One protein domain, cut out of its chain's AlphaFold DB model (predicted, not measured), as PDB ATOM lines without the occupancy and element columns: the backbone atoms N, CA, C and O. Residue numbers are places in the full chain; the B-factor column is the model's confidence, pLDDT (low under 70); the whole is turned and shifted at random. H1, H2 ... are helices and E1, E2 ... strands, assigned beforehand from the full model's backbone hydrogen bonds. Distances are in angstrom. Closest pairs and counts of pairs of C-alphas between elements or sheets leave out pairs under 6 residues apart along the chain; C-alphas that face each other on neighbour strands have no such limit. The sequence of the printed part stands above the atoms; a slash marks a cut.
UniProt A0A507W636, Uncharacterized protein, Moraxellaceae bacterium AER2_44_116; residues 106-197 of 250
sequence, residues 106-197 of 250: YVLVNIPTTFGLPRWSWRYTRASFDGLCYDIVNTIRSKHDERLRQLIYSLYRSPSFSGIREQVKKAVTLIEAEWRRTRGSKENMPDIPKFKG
ATOM      1  N   TYR A 106     127.291  83.688 157.561       95.38
ATOM      2  CA  TYR A 106     128.203  84.469 156.732       95.38
ATOM      3  C   TYR A 106     129.571  83.808 156.582       95.38
ATOM      4  O   TYR A 106     130.117  83.237 157.518       95.38
ATOM      5  N   VAL A 107     130.164  83.971 155.407       96.56
ATOM      6  CA  VAL A 107     131.512  83.528 155.065       96.56
ATOM      7  C   VAL A 107     132.341  84.716 154.588       96.56
ATOM      8  O   VAL A 107     131.866  85.572 153.832       96.56
ATOM      9  N   LEU A 108     133.584  84.787 155.050       96.19
ATOM     10  CA  LEU A 108     134.555  85.780 154.614       96.19
ATOM     11  C   LEU A 108     135.180  85.318 153.297       96.19
ATOM     12  O   LEU A 108     135.687  84.203 153.196       96.19
ATOM     13  N   VAL A 109     135.131  86.169 152.278       94.56
ATOM     14  CA  VAL A 109     135.643  85.857 150.943       94.56
ATOM     15  C   VAL A 109     136.588  86.944 150.465       94.56
ATOM     16  O   VAL A 109     136.371  88.130 150.730       94.56
ATOM     17  N   ASN A 110     137.610  86.541 149.720       91.31
ATOM     18  CA  ASN A 110     138.413  87.468 148.946       91.31
ATOM     19  C   ASN A 110     137.709  87.717 147.604       91.31
ATOM     20  O   ASN A 110     137.530  86.791 146.813       91.31
ATOM     21  N   ILE A 111     137.224  88.939 147.388       87.62
ATOM     22  CA  ILE A 111     136.533  89.320 146.156       87.62
ATOM     23  C   ILE A 111     137.581  89.895 145.198       87.62
ATOM     24  O   ILE A 111     138.084  90.991 145.469       87.62
ATOM     25  N   PRO A 112     137.908  89.201 144.091       82.75
ATOM     26  CA  PRO A 112     138.775  89.767 143.070       82.75
ATOM     27  C   PRO A 112     138.080  90.973 142.436       82.75
ATOM     28  O   PRO A 112     136.861  90.981 142.248       82.75
ATOM     29  N   THR A 113     138.850  92.006 142.112       77.00
ATOM     30  CA  THR A 113     138.343  93.193 141.419       77.00
ATOM     31  C   THR A 113     139.047  93.335 140.082       77.00
ATOM     32  O   THR A 113     140.263  93.206 140.032       77.00
ATOM     33  N   THR A 114     138.297  93.640 139.022       73.06
ATOM     34  CA  THR A 114     138.822  93.751 137.650       73.06
ATOM     35  C   THR A 114     139.931  94.797 137.512       73.06
ATOM     36  O   THR A 114     140.846  94.614 136.722       73.06
ATOM     37  N   PHE A 115     139.870  95.877 138.296       69.25
ATOM     38  CA  PHE A 115     140.764  97.035 138.168       69.25
ATOM     39  C   PHE A 115     141.419  97.437 139.499       69.25
ATOM     40  O   PHE A 115     141.662  98.616 139.743       69.25
ATOM     41  N   GLY A 116     141.655  96.490 140.412       68.38
ATOM     42  CA  GLY A 116     142.206  96.828 141.725       68.38
ATOM     43  C   GLY A 116     142.646  95.638 142.568       68.38
ATOM     44  O   GLY A 116     142.613  94.488 142.129       68.38
ATOM     45  N   LEU A 117     143.040  95.939 143.806       74.25
ATOM     46  CA  LEU A 117     143.444  94.920 144.764       74.25
ATOM     47  C   LEU A 117     142.234  94.096 145.234       74.25
ATOM     48  O   LEU A 117     141.190  94.676 145.564       74.25
ATOM     49  N   PRO A 118     142.384  92.761 145.326       81.00
ATOM     50  CA  PRO A 118     141.372  91.893 145.903       81.00
ATOM     51  C   PRO A 118     140.936  92.399 147.280       81.00
ATOM     52  O   PRO A 118     141.756  92.822 148.100       81.00
ATOM     53  N   ARG A 119     139.626  92.386 147.536       86.50
ATOM     54  CA  ARG A 119     139.054  92.916 148.775       86.50
ATOM     55  C   ARG A 119     138.372  91.820 149.568       86.50
ATOM     56  O   ARG A 119     137.398  91.218 149.118       86.50
ATOM     57  N   TRP A 120     138.789  91.677 150.818       91.81
ATOM     58  CA  TRP A 120     138.088  90.855 151.794       91.81
ATOM     59  C   TRP A 120     136.722  91.446 152.144       91.81
ATOM     60  O   TRP A 120     136.598  92.615 152.520       91.81
ATOM     61  N   SER A 121     135.674  90.638 152.018       93.56
ATOM     62  CA  SER A 121     134.302  91.040 152.321       93.56
ATOM     63  C   SER A 121     133.479  89.846 152.782       93.56
ATOM     64  O   SER A 121     133.773  88.703 152.443       93.56
ATOM     65  N   TRP A 122     132.428  90.110 153.547       95.19
ATOM     66  CA  TRP A 122     131.492  89.072 153.964       95.19
ATOM     67  C   TRP A 122     130.448  88.831 152.878       95.19
ATOM     68  O   TRP A 122     130.000  89.774 152.215       95.19
ATOM     69  N   ARG A 123     130.049  87.569 152.736       95.44
ATOM     70  CA  ARG A 123     128.894  87.087 151.969       95.44
ATOM     71  C   ARG A 123     128.081  86.146 152.847       95.44
ATOM     72  O   ARG A 123     128.610  85.611 153.812       95.44
ATOM     73  N   TYR A 124     126.817  85.925 152.519       95.75
ATOM     74  CA  TYR A 124     126.099  84.751 153.001       95.75
ATOM     75  C   TYR A 124     126.833  83.479 152.577       95.75
ATOM     76  O   TYR A 124     127.401  83.431 151.477       95.75
ATOM     77  N   THR A 125     126.798  82.442 153.416       96.00
ATOM     78  CA  THR A 125     127.173  81.099 152.959       96.00
ATOM     79  C   THR A 125     126.265  80.684 151.800       96.00
ATOM     80  O   THR A 125     125.146  81.187 151.668       96.00
ATOM     81  N   ARG A 126     126.738  79.760 150.957       94.19
ATOM     82  CA  ARG A 126     125.935  79.248 149.840       94.19
ATOM     83  C   ARG A 126     124.614  78.659 150.340       94.19
ATOM     84  O   ARG A 126     123.564  79.104 149.908       94.19
ATOM     85  N   ALA A 127     124.678  77.766 151.327       95.44
ATOM     86  CA  ALA A 127     123.494  77.147 151.921       95.44
ATOM     87  C   ALA A 127     122.509  78.181 152.493       95.44
ATOM     88  O   ALA A 127     121.315  78.107 152.224       95.44
ATOM     89  N   SER A 128     123.001  79.185 153.232       95.44
ATOM     90  CA  SER A 128     122.134  80.225 153.798       95.44
ATOM     91  C   SER A 128     121.491  81.108 152.728       95.44
ATOM     92  O   SER A 128     120.343  81.509 152.884       95.44
ATOM     93  N   PHE A 129     122.217  81.437 151.655       96.62
ATOM     94  CA  PHE A 129     121.675  82.265 150.579       96.62
ATOM     95  C   PHE A 129     120.684  81.499 149.699       96.62
ATOM     96  O   PHE A 129     119.642  82.047 149.347       96.62
ATOM     97  N   ASP A 130     120.989  80.243 149.378       96.94
ATOM     98  CA  ASP A 130     120.121  79.379 148.578       96.94
ATOM     99  C   ASP A 130     118.818  79.090 149.342       96.94
ATOM    100  O   ASP A 130     117.735  79.242 148.779       96.94
ATOM    101  N   GLY A 131     118.907  78.794 150.646       96.81
ATOM    102  CA  GLY A 131     117.739  78.635 151.518       96.81
ATOM    103  C   GLY A 131     116.884  79.902 151.605       96.81
ATOM    104  O   GLY A 131     115.668  79.836 151.466       96.81
ATOM    105  N   LEU A 132     117.512  81.075 151.724       95.69
ATOM    106  CA  LEU A 132     116.796  82.354 151.712       95.69
ATOM    107  C   LEU A 132     116.065  82.597 150.382       95.69
ATOM    108  O   LEU A 132     114.916  83.034 150.383       95.69
ATOM    109  N   CYS A 133     116.716  82.325 149.247       96.69
ATOM    110  CA  CYS A 133     116.091  82.454 147.929       96.69
ATOM    111  C   CYS A 133     114.910  81.488 147.771       96.69
ATOM    112  O   CYS A 133     113.865  81.874 147.248       96.69
ATOM    113  N   TYR A 134     115.067  80.253 148.249       97.56
ATOM    114  CA  TYR A 134     114.010  79.249 148.254       97.56
ATOM    115  C   TYR A 134     112.803  79.700 149.088       97.56
ATOM    116  O   TYR A 134     111.674  79.694 148.589       97.56
ATOM    117  N   ASP A 135     113.039  80.184 150.309       96.56
ATOM    118  CA  ASP A 135     111.991  80.698 151.193       96.56
ATOM    119  C   ASP A 135     111.241  81.880 150.575       96.56
ATOM    120  O   ASP A 135     110.014  81.941 150.661       96.56
ATOM    121  N   ILE A 136     111.955  82.801 149.919       96.31
ATOM    122  CA  ILE A 136     111.357  83.932 149.197       96.31
ATOM    123  C   ILE A 136     110.391  83.432 148.118       96.31
ATOM    124  O   ILE A 136     109.229  83.842 148.092       96.31
ATOM    125  N   VAL A 137     110.856  82.536 147.243       97.06
ATOM    126  CA  VAL A 137     110.061  82.026 146.117       97.06
ATOM    127  C   VAL A 137     108.824  81.289 146.618       97.06
ATOM    128  O   VAL A 137     107.714  81.557 146.153       97.06
ATOM    129  N   ASN A 138     108.989  80.402 147.599       97.12
ATOM    130  CA  ASN A 138     107.873  79.661 148.178       97.12
ATOM    131  C   ASN A 138     106.854  80.586 148.841       97.12
ATOM    132  O   ASN A 138     105.656  80.434 148.624       97.12
ATOM    133  N   THR A 139     107.317  81.578 149.599       96.38
ATOM    134  CA  THR A 139     106.438  82.527 150.290       96.38
ATOM    135  C   THR A 139     105.576  83.326 149.307       96.38
ATOM    136  O   THR A 139     104.380  83.499 149.547       96.38
ATOM    137  N   ILE A 140     106.154  83.763 148.180       95.12
ATOM    138  CA  ILE A 140     105.425  84.469 147.113       95.12
ATOM    139  C   ILE A 140     104.368  83.552 146.480       95.12
ATOM    140  O   ILE A 140     103.211  83.952 146.332       95.12
ATOM    141  N   ARG A 141     104.743  82.310 146.143       94.69
ATOM    142  CA  ARG A 141     103.845  81.330 145.501       94.69
ATOM    143  C   ARG A 141     102.690  80.898 146.392       94.69
ATOM    144  O   ARG A 141     101.560  80.827 145.922       94.69
ATOM    145  N   SER A 142     102.963  80.671 147.671       95.00
ATOM    146  CA  SER A 142     101.966  80.301 148.683       95.00
ATOM    147  C   SER A 142     101.172  81.495 149.217       95.00
ATOM    148  O   SER A 142     100.352  81.336 150.114       95.00
ATOM    149  N   LYS A 143     101.398  82.693 148.672       92.44
ATOM    150  CA  LYS A 143     100.674  83.917 149.008       92.44
ATOM    151  C   LYS A 143     100.763  84.353 150.487       92.44
ATOM    152  O   LYS A 143      99.836  84.964 151.009       92.44
ATOM    153  N   HIS A 144     101.893  84.104 151.151       93.62
ATOM    154  CA  HIS A 144     102.106  84.474 152.557       93.62
ATOM    155  C   HIS A 144     102.789  85.845 152.709       93.62
ATOM    156  O   HIS A 144     103.967  85.941 153.059       93.62
ATOM    157  N   ASP A 145     102.040  86.922 152.483       92.75
ATOM    158  CA  ASP A 145     102.594  88.285 152.392       92.75
ATOM    159  C   ASP A 145     103.270  88.758 153.686       92.75
ATOM    160  O   ASP A 145     104.277  89.464 153.638       92.75
ATOM    161  N   GLU A 146     102.783  88.318 154.847       92.94
ATOM    162  CA  GLU A 146     103.391  88.674 156.132       92.94
ATOM    163  C   GLU A 146     104.770  88.039 156.324       92.94
ATOM    164  O   GLU A 146     105.730  88.699 156.726       92.94
ATOM    165  N   ARG A 147     104.921  86.775 155.923       93.81
ATOM    166  CA  ARG A 147     106.229  86.118 155.916       93.81
ATOM    167  C   ARG A 147     107.171  86.794 154.918       93.81
ATOM    168  O   ARG A 147     108.355  86.944 155.210       93.81
ATOM    169  N   LEU A 148     106.660  87.276 153.782       94.25
ATOM    170  CA  LEU A 148     107.472  88.024 152.819       94.25
ATOM    171  C   LEU A 148     107.967  89.348 153.418       94.25
ATOM    172  O   LEU A 148     109.145  89.673 153.268       94.25
ATOM    173  N   ARG A 149     107.122  90.073 154.166       93.44
ATOM    174  CA  ARG A 149     107.538  91.275 154.916       93.44
ATOM    175  C   ARG A 149     108.644  90.960 155.916       93.44
ATOM    176  O   ARG A 149     109.647  91.673 155.955       93.44
ATOM    177  N   GLN A 150     108.515  89.873 156.675       92.94
ATOM    178  CA  GLN A 150     109.538  89.436 157.632       92.94
ATOM    179  C   GLN A 150     110.865  89.073 156.951       92.94
ATOM    180  O   GLN A 150     111.942  89.428 157.450       92.94
ATOM    181  N   LEU A 151     110.807  88.411 155.792       93.56
ATOM    182  CA  LEU A 151     111.985  88.090 154.984       93.56
ATOM    183  C   LEU A 151     112.657  89.360 154.448       93.56
ATOM    184  O   LEU A 151     113.868  89.511 154.609       93.56
ATOM    185  N   ILE A 152     111.893  90.303 153.882       92.19
ATOM    186  CA  ILE A 152     112.405  91.604 153.416       92.19
ATOM    187  C   ILE A 152     113.052  92.361 154.580       92.19
ATOM    188  O   ILE A 152     114.178  92.846 154.467       92.19
ATOM    189  N   TYR A 153     112.389  92.415 155.728       90.62
ATOM    190  CA  TYR A 153     112.895  93.083 156.920       90.62
ATOM    191  C   TYR A 153     114.224  92.492 157.413       90.62
ATOM    192  O   TYR A 153     115.196  93.222 157.634       90.62
ATOM    193  N   SER A 154     114.304  91.164 157.511       89.38
ATOM    194  CA  SER A 154     115.525  90.449 157.903       89.38
ATOM    195  C   SER A 154     116.642  90.654 156.880       89.38
ATOM    196  O   SER A 154     117.775  90.995 157.234       89.38
ATOM    197  N   LEU A 155     116.309  90.567 155.588       89.94
ATOM    198  CA  LEU A 155     117.223  90.843 154.489       89.94
ATOM    199  C   LEU A 155     117.782  92.265 154.598       89.94
ATOM    200  O   LEU A 155     118.985  92.465 154.405       89.94
ATOM    201  N   TYR A 156     116.974  93.263 154.953       87.62
ATOM    202  CA  TYR A 156     117.418  94.653 155.084       87.62
ATOM    203  C   TYR A 156     118.273  94.946 156.315       87.62
ATOM    204  O   TYR A 156     119.079  95.876 156.271       87.62
ATOM    205  N   ARG A 157     118.221  94.084 157.332       87.62
ATOM    206  CA  ARG A 157     119.112  94.120 158.502       87.62
ATOM    207  C   ARG A 157     120.413  93.349 158.347       87.62
ATOM    208  O   ARG A 157     121.250  93.384 159.247       87.62
ATOM    209  N   SER A 158     120.615  92.704 157.200       88.56
ATOM    210  CA  SER A 158     121.901  92.085 156.880       88.56
ATOM    211  C   SER A 158     123.046  93.097 157.029       88.56
ATOM    212  O   SER A 158     122.900  94.240 156.584       88.56
ATOM    213  N   PRO A 159     124.218  92.688 157.544       87.81
ATOM    214  CA  PRO A 159     125.390  93.550 157.619       87.81
ATOM    215  C   PRO A 159     125.745  94.148 156.250       87.81
ATOM    216  O   PRO A 159     125.937  93.426 155.274       87.81
ATOM    217  N   SER A 160     125.887  95.469 156.152       86.31
ATOM    218  CA  SER A 160     126.098  96.166 154.871       86.31
ATOM    219  C   SER A 160     127.530  96.067 154.302       86.31
ATOM    220  O   SER A 160     128.072  97.067 153.820       86.31
ATOM    221  N   PHE A 161     128.169  94.893 154.349       90.56
ATOM    222  CA  PHE A 161     129.416  94.612 153.620       90.56
ATOM    223  C   PHE A 161     129.149  94.503 152.114       90.56
ATOM    224  O   PHE A 161     128.040  94.174 151.702       90.56
ATOM    225  N   SER A 162     130.148  94.783 151.269       89.38
ATOM    226  CA  SER A 162     129.947  94.817 149.811       89.38
ATOM    227  C   SER A 162     129.417  93.496 149.241       89.38
ATOM    228  O   SER A 162     128.483  93.538 148.445       89.38
ATOM    229  N   GLY A 163     129.951  92.350 149.680       91.75
ATOM    230  CA  GLY A 163     129.515  91.034 149.213       91.75
ATOM    231  C   GLY A 163     128.071  90.717 149.613       91.75
ATOM    232  O   GLY A 163     127.278  90.309 148.770       91.75
ATOM    233  N   ILE A 164     127.701  90.989 150.866       93.25
ATOM    234  CA  ILE A 164     126.316  90.852 151.343       93.25
ATOM    235  C   ILE A 164     125.376  91.795 150.583       93.25
ATOM    236  O   ILE A 164     124.292  91.380 150.188       93.25
ATOM    237  N   ARG A 165     125.761  93.056 150.335       91.12
ATOM    238  CA  ARG A 165     124.917  93.998 149.574       91.12
ATOM    239  C   ARG A 165     124.652  93.511 148.152       91.12
ATOM    240  O   ARG A 165     123.542  93.684 147.666       91.12
ATOM    241  N   GLU A 166     125.645  92.914 147.499       91.81
ATOM    242  CA  GLU A 166     125.484  92.311 146.173       91.81
ATOM    243  C   GLU A 166     124.454  91.169 146.197       91.81
ATOM    244  O   GLU A 166     123.543  91.139 145.374       91.81
ATOM    245  N   GLN A 167     124.543  90.274 147.185       94.19
ATOM    246  CA  GLN A 167     123.574  89.189 147.379       94.19
ATOM    247  C   GLN A 167     122.175  89.701 147.726       94.19
ATOM    248  O   GLN A 167     121.188  89.178 147.222       94.19
ATOM    249  N   VAL A 168     122.070  90.762 148.526       92.94
ATOM    250  CA  VAL A 168     120.773  91.380 148.813       92.94
ATOM    251  C   VAL A 168     120.159  91.963 147.544       92.94
ATOM    252  O   VAL A 168     118.981  91.736 147.304       92.94
ATOM    253  N   LYS A 169     120.932  92.666 146.705       92.12
ATOM    254  CA  LYS A 169     120.421  93.156 145.414       92.12
ATOM    255  C   LYS A 169     119.875  92.007 144.565       92.12
ATOM    256  O   LYS A 169     118.769  92.117 144.058       92.12
ATOM    257  N   LYS A 170     120.605  90.888 144.490       95.00
ATOM    258  CA  LYS A 170     120.155  89.668 143.798       95.00
ATOM    259  C   LYS A 170     118.837  89.130 144.371       95.00
ATOM    260  O   LYS A 170     117.939  88.811 143.604       95.00
ATOM    261  N   ALA A 171     118.702  89.081 145.696       95.19
ATOM    262  CA  ALA A 171     117.467  88.652 146.353       95.19
ATOM    263  C   ALA A 171     116.291  89.616 146.100       95.19
ATOM    264  O   ALA A 171     115.178  89.161 145.879       95.19
ATOM    265  N   VAL A 172     116.524  90.932 146.070       93.38
ATOM    266  CA  VAL A 172     115.491  91.928 145.722       93.38
ATOM    267  C   VAL A 172     115.029  91.757 144.276       93.38
ATOM    268  O   VAL A 172     113.831  91.664 144.033       93.38
ATOM    269  N   THR A 173     115.959  91.616 143.329       95.25
ATOM    270  CA  THR A 173     115.617  91.329 141.927       95.25
ATOM    271  C   THR A 173     114.827  90.024 141.791       95.25
ATOM    272  O   THR A 173     113.895  89.958 140.995       95.25
ATOM    273  N   LEU A 174     115.157  88.998 142.585       96.12
ATOM    274  CA  LEU A 174     114.398  87.747 142.636       96.12
ATOM    275  C   LEU A 174     112.963  87.962 143.144       96.12
ATOM    276  O   LEU A 174     112.036  87.427 142.541       96.12
ATOM    277  N   ILE A 175     112.776  88.751 144.209       94.94
ATOM    278  CA  ILE A 175     111.446  89.095 144.743       94.94
ATOM    279  C   ILE A 175     110.603  89.775 143.659       94.94
ATOM    280  O   ILE A 175     109.495  89.328 143.377       94.94
ATOM    281  N   GLU A 176     111.141  90.815 143.019       94.38
ATOM    282  CA  GLU A 176     110.441  91.577 141.977       94.38
ATOM    283  C   GLU A 176     110.072  90.700 140.772       94.38
ATOM    284  O   GLU A 176     108.959  90.786 140.243       94.38
ATOM    285  N   ALA A 177     111.003  89.846 140.336       95.06
ATOM    286  CA  ALA A 177     110.799  88.950 139.206       95.06
ATOM    287  C   ALA A 177     109.744  87.876 139.507       95.06
ATOM    288  O   ALA A 177     108.832  87.680 138.699       95.06
ATOM    289  N   GLU A 178     109.830  87.205 140.660       95.44
ATOM    290  CA  GLU A 178     108.879  86.144 141.006       95.44
ATOM    291  C   GLU A 178     107.495  86.716 141.336       95.44
ATOM    292  O   GLU A 178     106.491  86.138 140.926       95.44
ATOM    293  N   TRP A 179     107.412  87.894 141.968       95.06
ATOM    294  CA  TRP A 179     106.132  88.580 142.166       95.06
ATOM    295  C   TRP A 179     105.438  88.865 140.834       95.06
ATOM    296  O   TRP A 179     104.278  88.494 140.634       95.06
ATOM    297  N   ARG A 180     106.166  89.462 139.881       93.81
ATOM    298  CA  ARG A 180     105.640  89.747 138.540       93.81
ATOM    299  C   ARG A 180     105.185  88.475 137.825       93.81
ATOM    300  O   ARG A 180     104.166  88.509 137.145       93.81
ATOM    301  N   ARG A 181     105.924  87.373 137.979       92.94
ATOM    302  CA  ARG A 181     105.624  86.089 137.331       92.94
ATOM    303  C   ARG A 181     104.396  85.396 137.921       92.94
ATOM    304  O   ARG A 181     103.617  84.823 137.170       92.94
ATOM    305  N   THR A 182     104.243  85.411 139.244       92.25
ATOM    306  CA  THR A 182     103.220  84.614 139.940       92.25
ATOM    307  C   THR A 182     101.947  85.394 140.253       92.25
ATOM    308  O   THR A 182     100.861  84.828 140.182       92.25
ATOM    309  N   ARG A 183     102.065  86.678 140.602       87.88
ATOM    310  CA  ARG A 183     100.936  87.523 141.027       87.88
ATOM    311  C   ARG A 183     100.590  88.624 140.025       87.88
ATOM    312  O   ARG A 183      99.443  89.061 139.955       87.88
ATOM    313  N   GLY A 184     101.557  89.038 139.206       85.44
ATOM    314  CA  GLY A 184     101.357  90.068 138.187       85.44
ATOM    315  C   GLY A 184     101.211  91.477 138.771       85.44
ATOM    316  O   GLY A 184     101.493  91.724 139.939       85.44
ATOM    317  N   SER A 185     100.790  92.428 137.935       78.81
ATOM    318  CA  SER A 185     100.692  93.856 138.286       78.81
ATOM    319  C   SER A 185      99.416  94.250 139.037       78.81
ATOM    320  O   SER A 185      99.293  95.401 139.443       78.81
ATOM    321  N   LYS A 186      98.457  93.327 139.194       80.62
ATOM    322  CA  LYS A 186      97.165  93.597 139.848       80.62
ATOM    323  C   LYS A 186      97.225  93.467 141.371       80.62
ATOM    324  O   LYS A 186      96.392  94.051 142.053       80.62
ATOM    325  N   GLU A 187      98.177  92.698 141.895       87.38
ATOM    326  CA  GLU A 187      98.365  92.516 143.334       87.38
ATOM    327  C   GLU A 187      99.520  93.392 143.846       87.38
ATOM    328  O   GLU A 187     100.594  93.450 143.238       87.38
ATOM    329  N   ASN A 188      99.311  94.042 144.995       86.31
ATOM    330  CA  ASN A 188     100.291  94.943 145.600       86.31
ATOM    331  C   ASN A 188     101.408  94.166 146.301       86.31
ATOM    332  O   ASN A 188     101.164  93.441 147.267       86.31
ATOM    333  N   MET A 189     102.640  94.351 145.829       89.06
ATOM    334  CA  MET A 189     103.831  93.774 146.449       89.06
ATOM    335  C   MET A 189     104.135  94.465 147.783       89.06
ATOM    336  O   MET A 189     104.023  95.689 147.857       89.06
ATOM    337  N   PRO A 190     104.565  93.728 148.825       89.31
ATOM    338  CA  PRO A 190     105.083  94.346 150.035       89.31
ATOM    339  C   PRO A 190     106.231  95.321 149.752       89.31
ATOM    340  O   PRO A 190     107.108  95.041 148.932       89.31
ATOM    341  N   ASP A 191     106.239  96.443 150.472       88.62
ATOM    342  CA  ASP A 191     107.223  97.502 150.270       88.62
ATOM    343  C   ASP A 191     108.651  97.027 150.538       88.62
ATOM    344  O   ASP A 191     108.992  96.511 151.608       88.62
ATOM    345  N   ILE A 192     109.518  97.273 149.559       87.06
ATOM    346  CA  ILE A 192     110.949  97.016 149.661       87.06
ATOM    347  C   ILE A 192     111.639  98.330 150.059       87.06
ATOM    348  O   ILE A 192     111.559  99.316 149.320       87.06
ATOM    349  N   PRO A 193     112.350  98.389 151.203       85.44
ATOM    350  CA  PRO A 193     113.004  99.622 151.623       85.44
ATOM    351  C   PRO A 193     114.026 100.121 150.587       85.44
ATOM    352  O   PRO A 193     114.821  99.357 150.039       85.44
ATOM    353  N   LYS A 194     114.061 101.435 150.333       75.94
ATOM    354  CA  LYS A 194     114.929 102.020 149.291       75.94
ATOM    355  C   LYS A 194     116.413 102.083 149.669       75.94
ATOM    356  O   LYS A 194     117.268 102.099 148.787       75.94
ATOM    357  N   PHE A 195     116.750 102.134 150.962       61.91
ATOM    358  CA  PHE A 195     118.115 102.426 151.406       61.91
ATOM    359  C   PHE A 195     118.724 101.321 152.266       61.91
ATOM    360  O   PHE A 195     118.147 100.875 153.255       61.91
ATOM    361  N   LYS A 196     119.963 100.952 151.931       63.50
ATOM    362  CA  LYS A 196     120.869 100.236 152.828       63.50
ATOM    363  C   LYS A 196     122.065 101.122 153.118       63.50
ATOM    364  O   LYS A 196     122.919 101.312 152.255       63.50
ATOM    365  N   GLY A 197     122.131 101.640 154.341       61.59
ATOM    366  CA  GLY A 197     123.286 102.401 154.804       61.59
ATOM    367  C   GLY A 197     124.561 101.570 154.756       61.59
ATOM    368  O   GLY A 197     124.528 100.344 154.857       61.59
TER     369      GLY A 197
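What this domain is: This is residues 106 to 197 of the 250 residues of an uncharacterized protein of Moraxellaceae bacterium AER2_44_116 (UniProt A0A507W636). Three helices, H1, H2 and H3, lie side by side with their centres in a triangle as an up-and-down bundle, each running against the one before it in the chain, and a two-stranded hairpin, E1 and E2, at one end of the bundle extends its long axis. After H3, residues 183 to 197 fold back along the bundle beside H2 and H3. The printed part has 92 residues, with two strands and then three helices along the chain, E1 E2 H1 H2 H3; the sheet, E1 - E2, is antiparallel, and the class is mixed, helices and strands. The whole is only just compact, close to loose, with a radius of gyration of the C-alphas of 14.6 A, and only just elongated, with spans of 46 by 23 by 21 A.

Where its parts are: E1 covers residues 106 to 113, 20.3 A from first to last C-alpha, beginning at C-alpha 106 at (128.203, 84.469, 156.732). E2, residues 116 to 124, is 23.1 A long and bends by 51 degrees at residue 120. H1, residues 126 to 141, is 22.6 A long, and H2, residues 145 to 156, is 16.4 A. H3, residues 162 to 182, is the longest helix at 30.3 A; it begins at C-alpha 162 at (129.947, 94.817, 149.811) and ends at C-alpha 182 at (103.220, 84.614, 139.940).

How they stand to each other: H1 and H3 touch and run the same way at a shallow tilt of 25 degrees; their closest C-alphas, of Ile 140 and Trp 179, are 6.5 A apart. H1 and H2 form a helical hairpin: H1 touches H2 with residues 136 to 140 alone, at a shallow tilt of 30 degrees, opposite ways, and the closest C-alphas, of Thr 139 and Leu 148, are 6.1 A apart. H2 and H3 are close but not clearly touching, with the C-alphas of Leu 155 and Val 168 closest at 6.7 A. The closest C-alphas of E2 and H3, of Arg 123 and Ile 164, are 4.6 A apart. H2 is apart from E1 and from E2. E1 and E2, a hairpin, are antiparallel at 156 degrees; N 107 and O 123, 2.8 A, and N 121 and O 109, 2.9 A, are within hydrogen-bond range. In H1, H2 and H3 every O i to N i+4 pair is within hydrogen-bond range.

The domain as a whole: The two C-alphas farthest apart, of Leu 117 and Lys 186, are 46.6 A apart. The printed part has no cut, and the four links between named elements are tight. Residues 183 to 197 have no named element. The mean pLDDT of the printed part is 90.0; residues 115 to 116 and 195 to 197 are under 70.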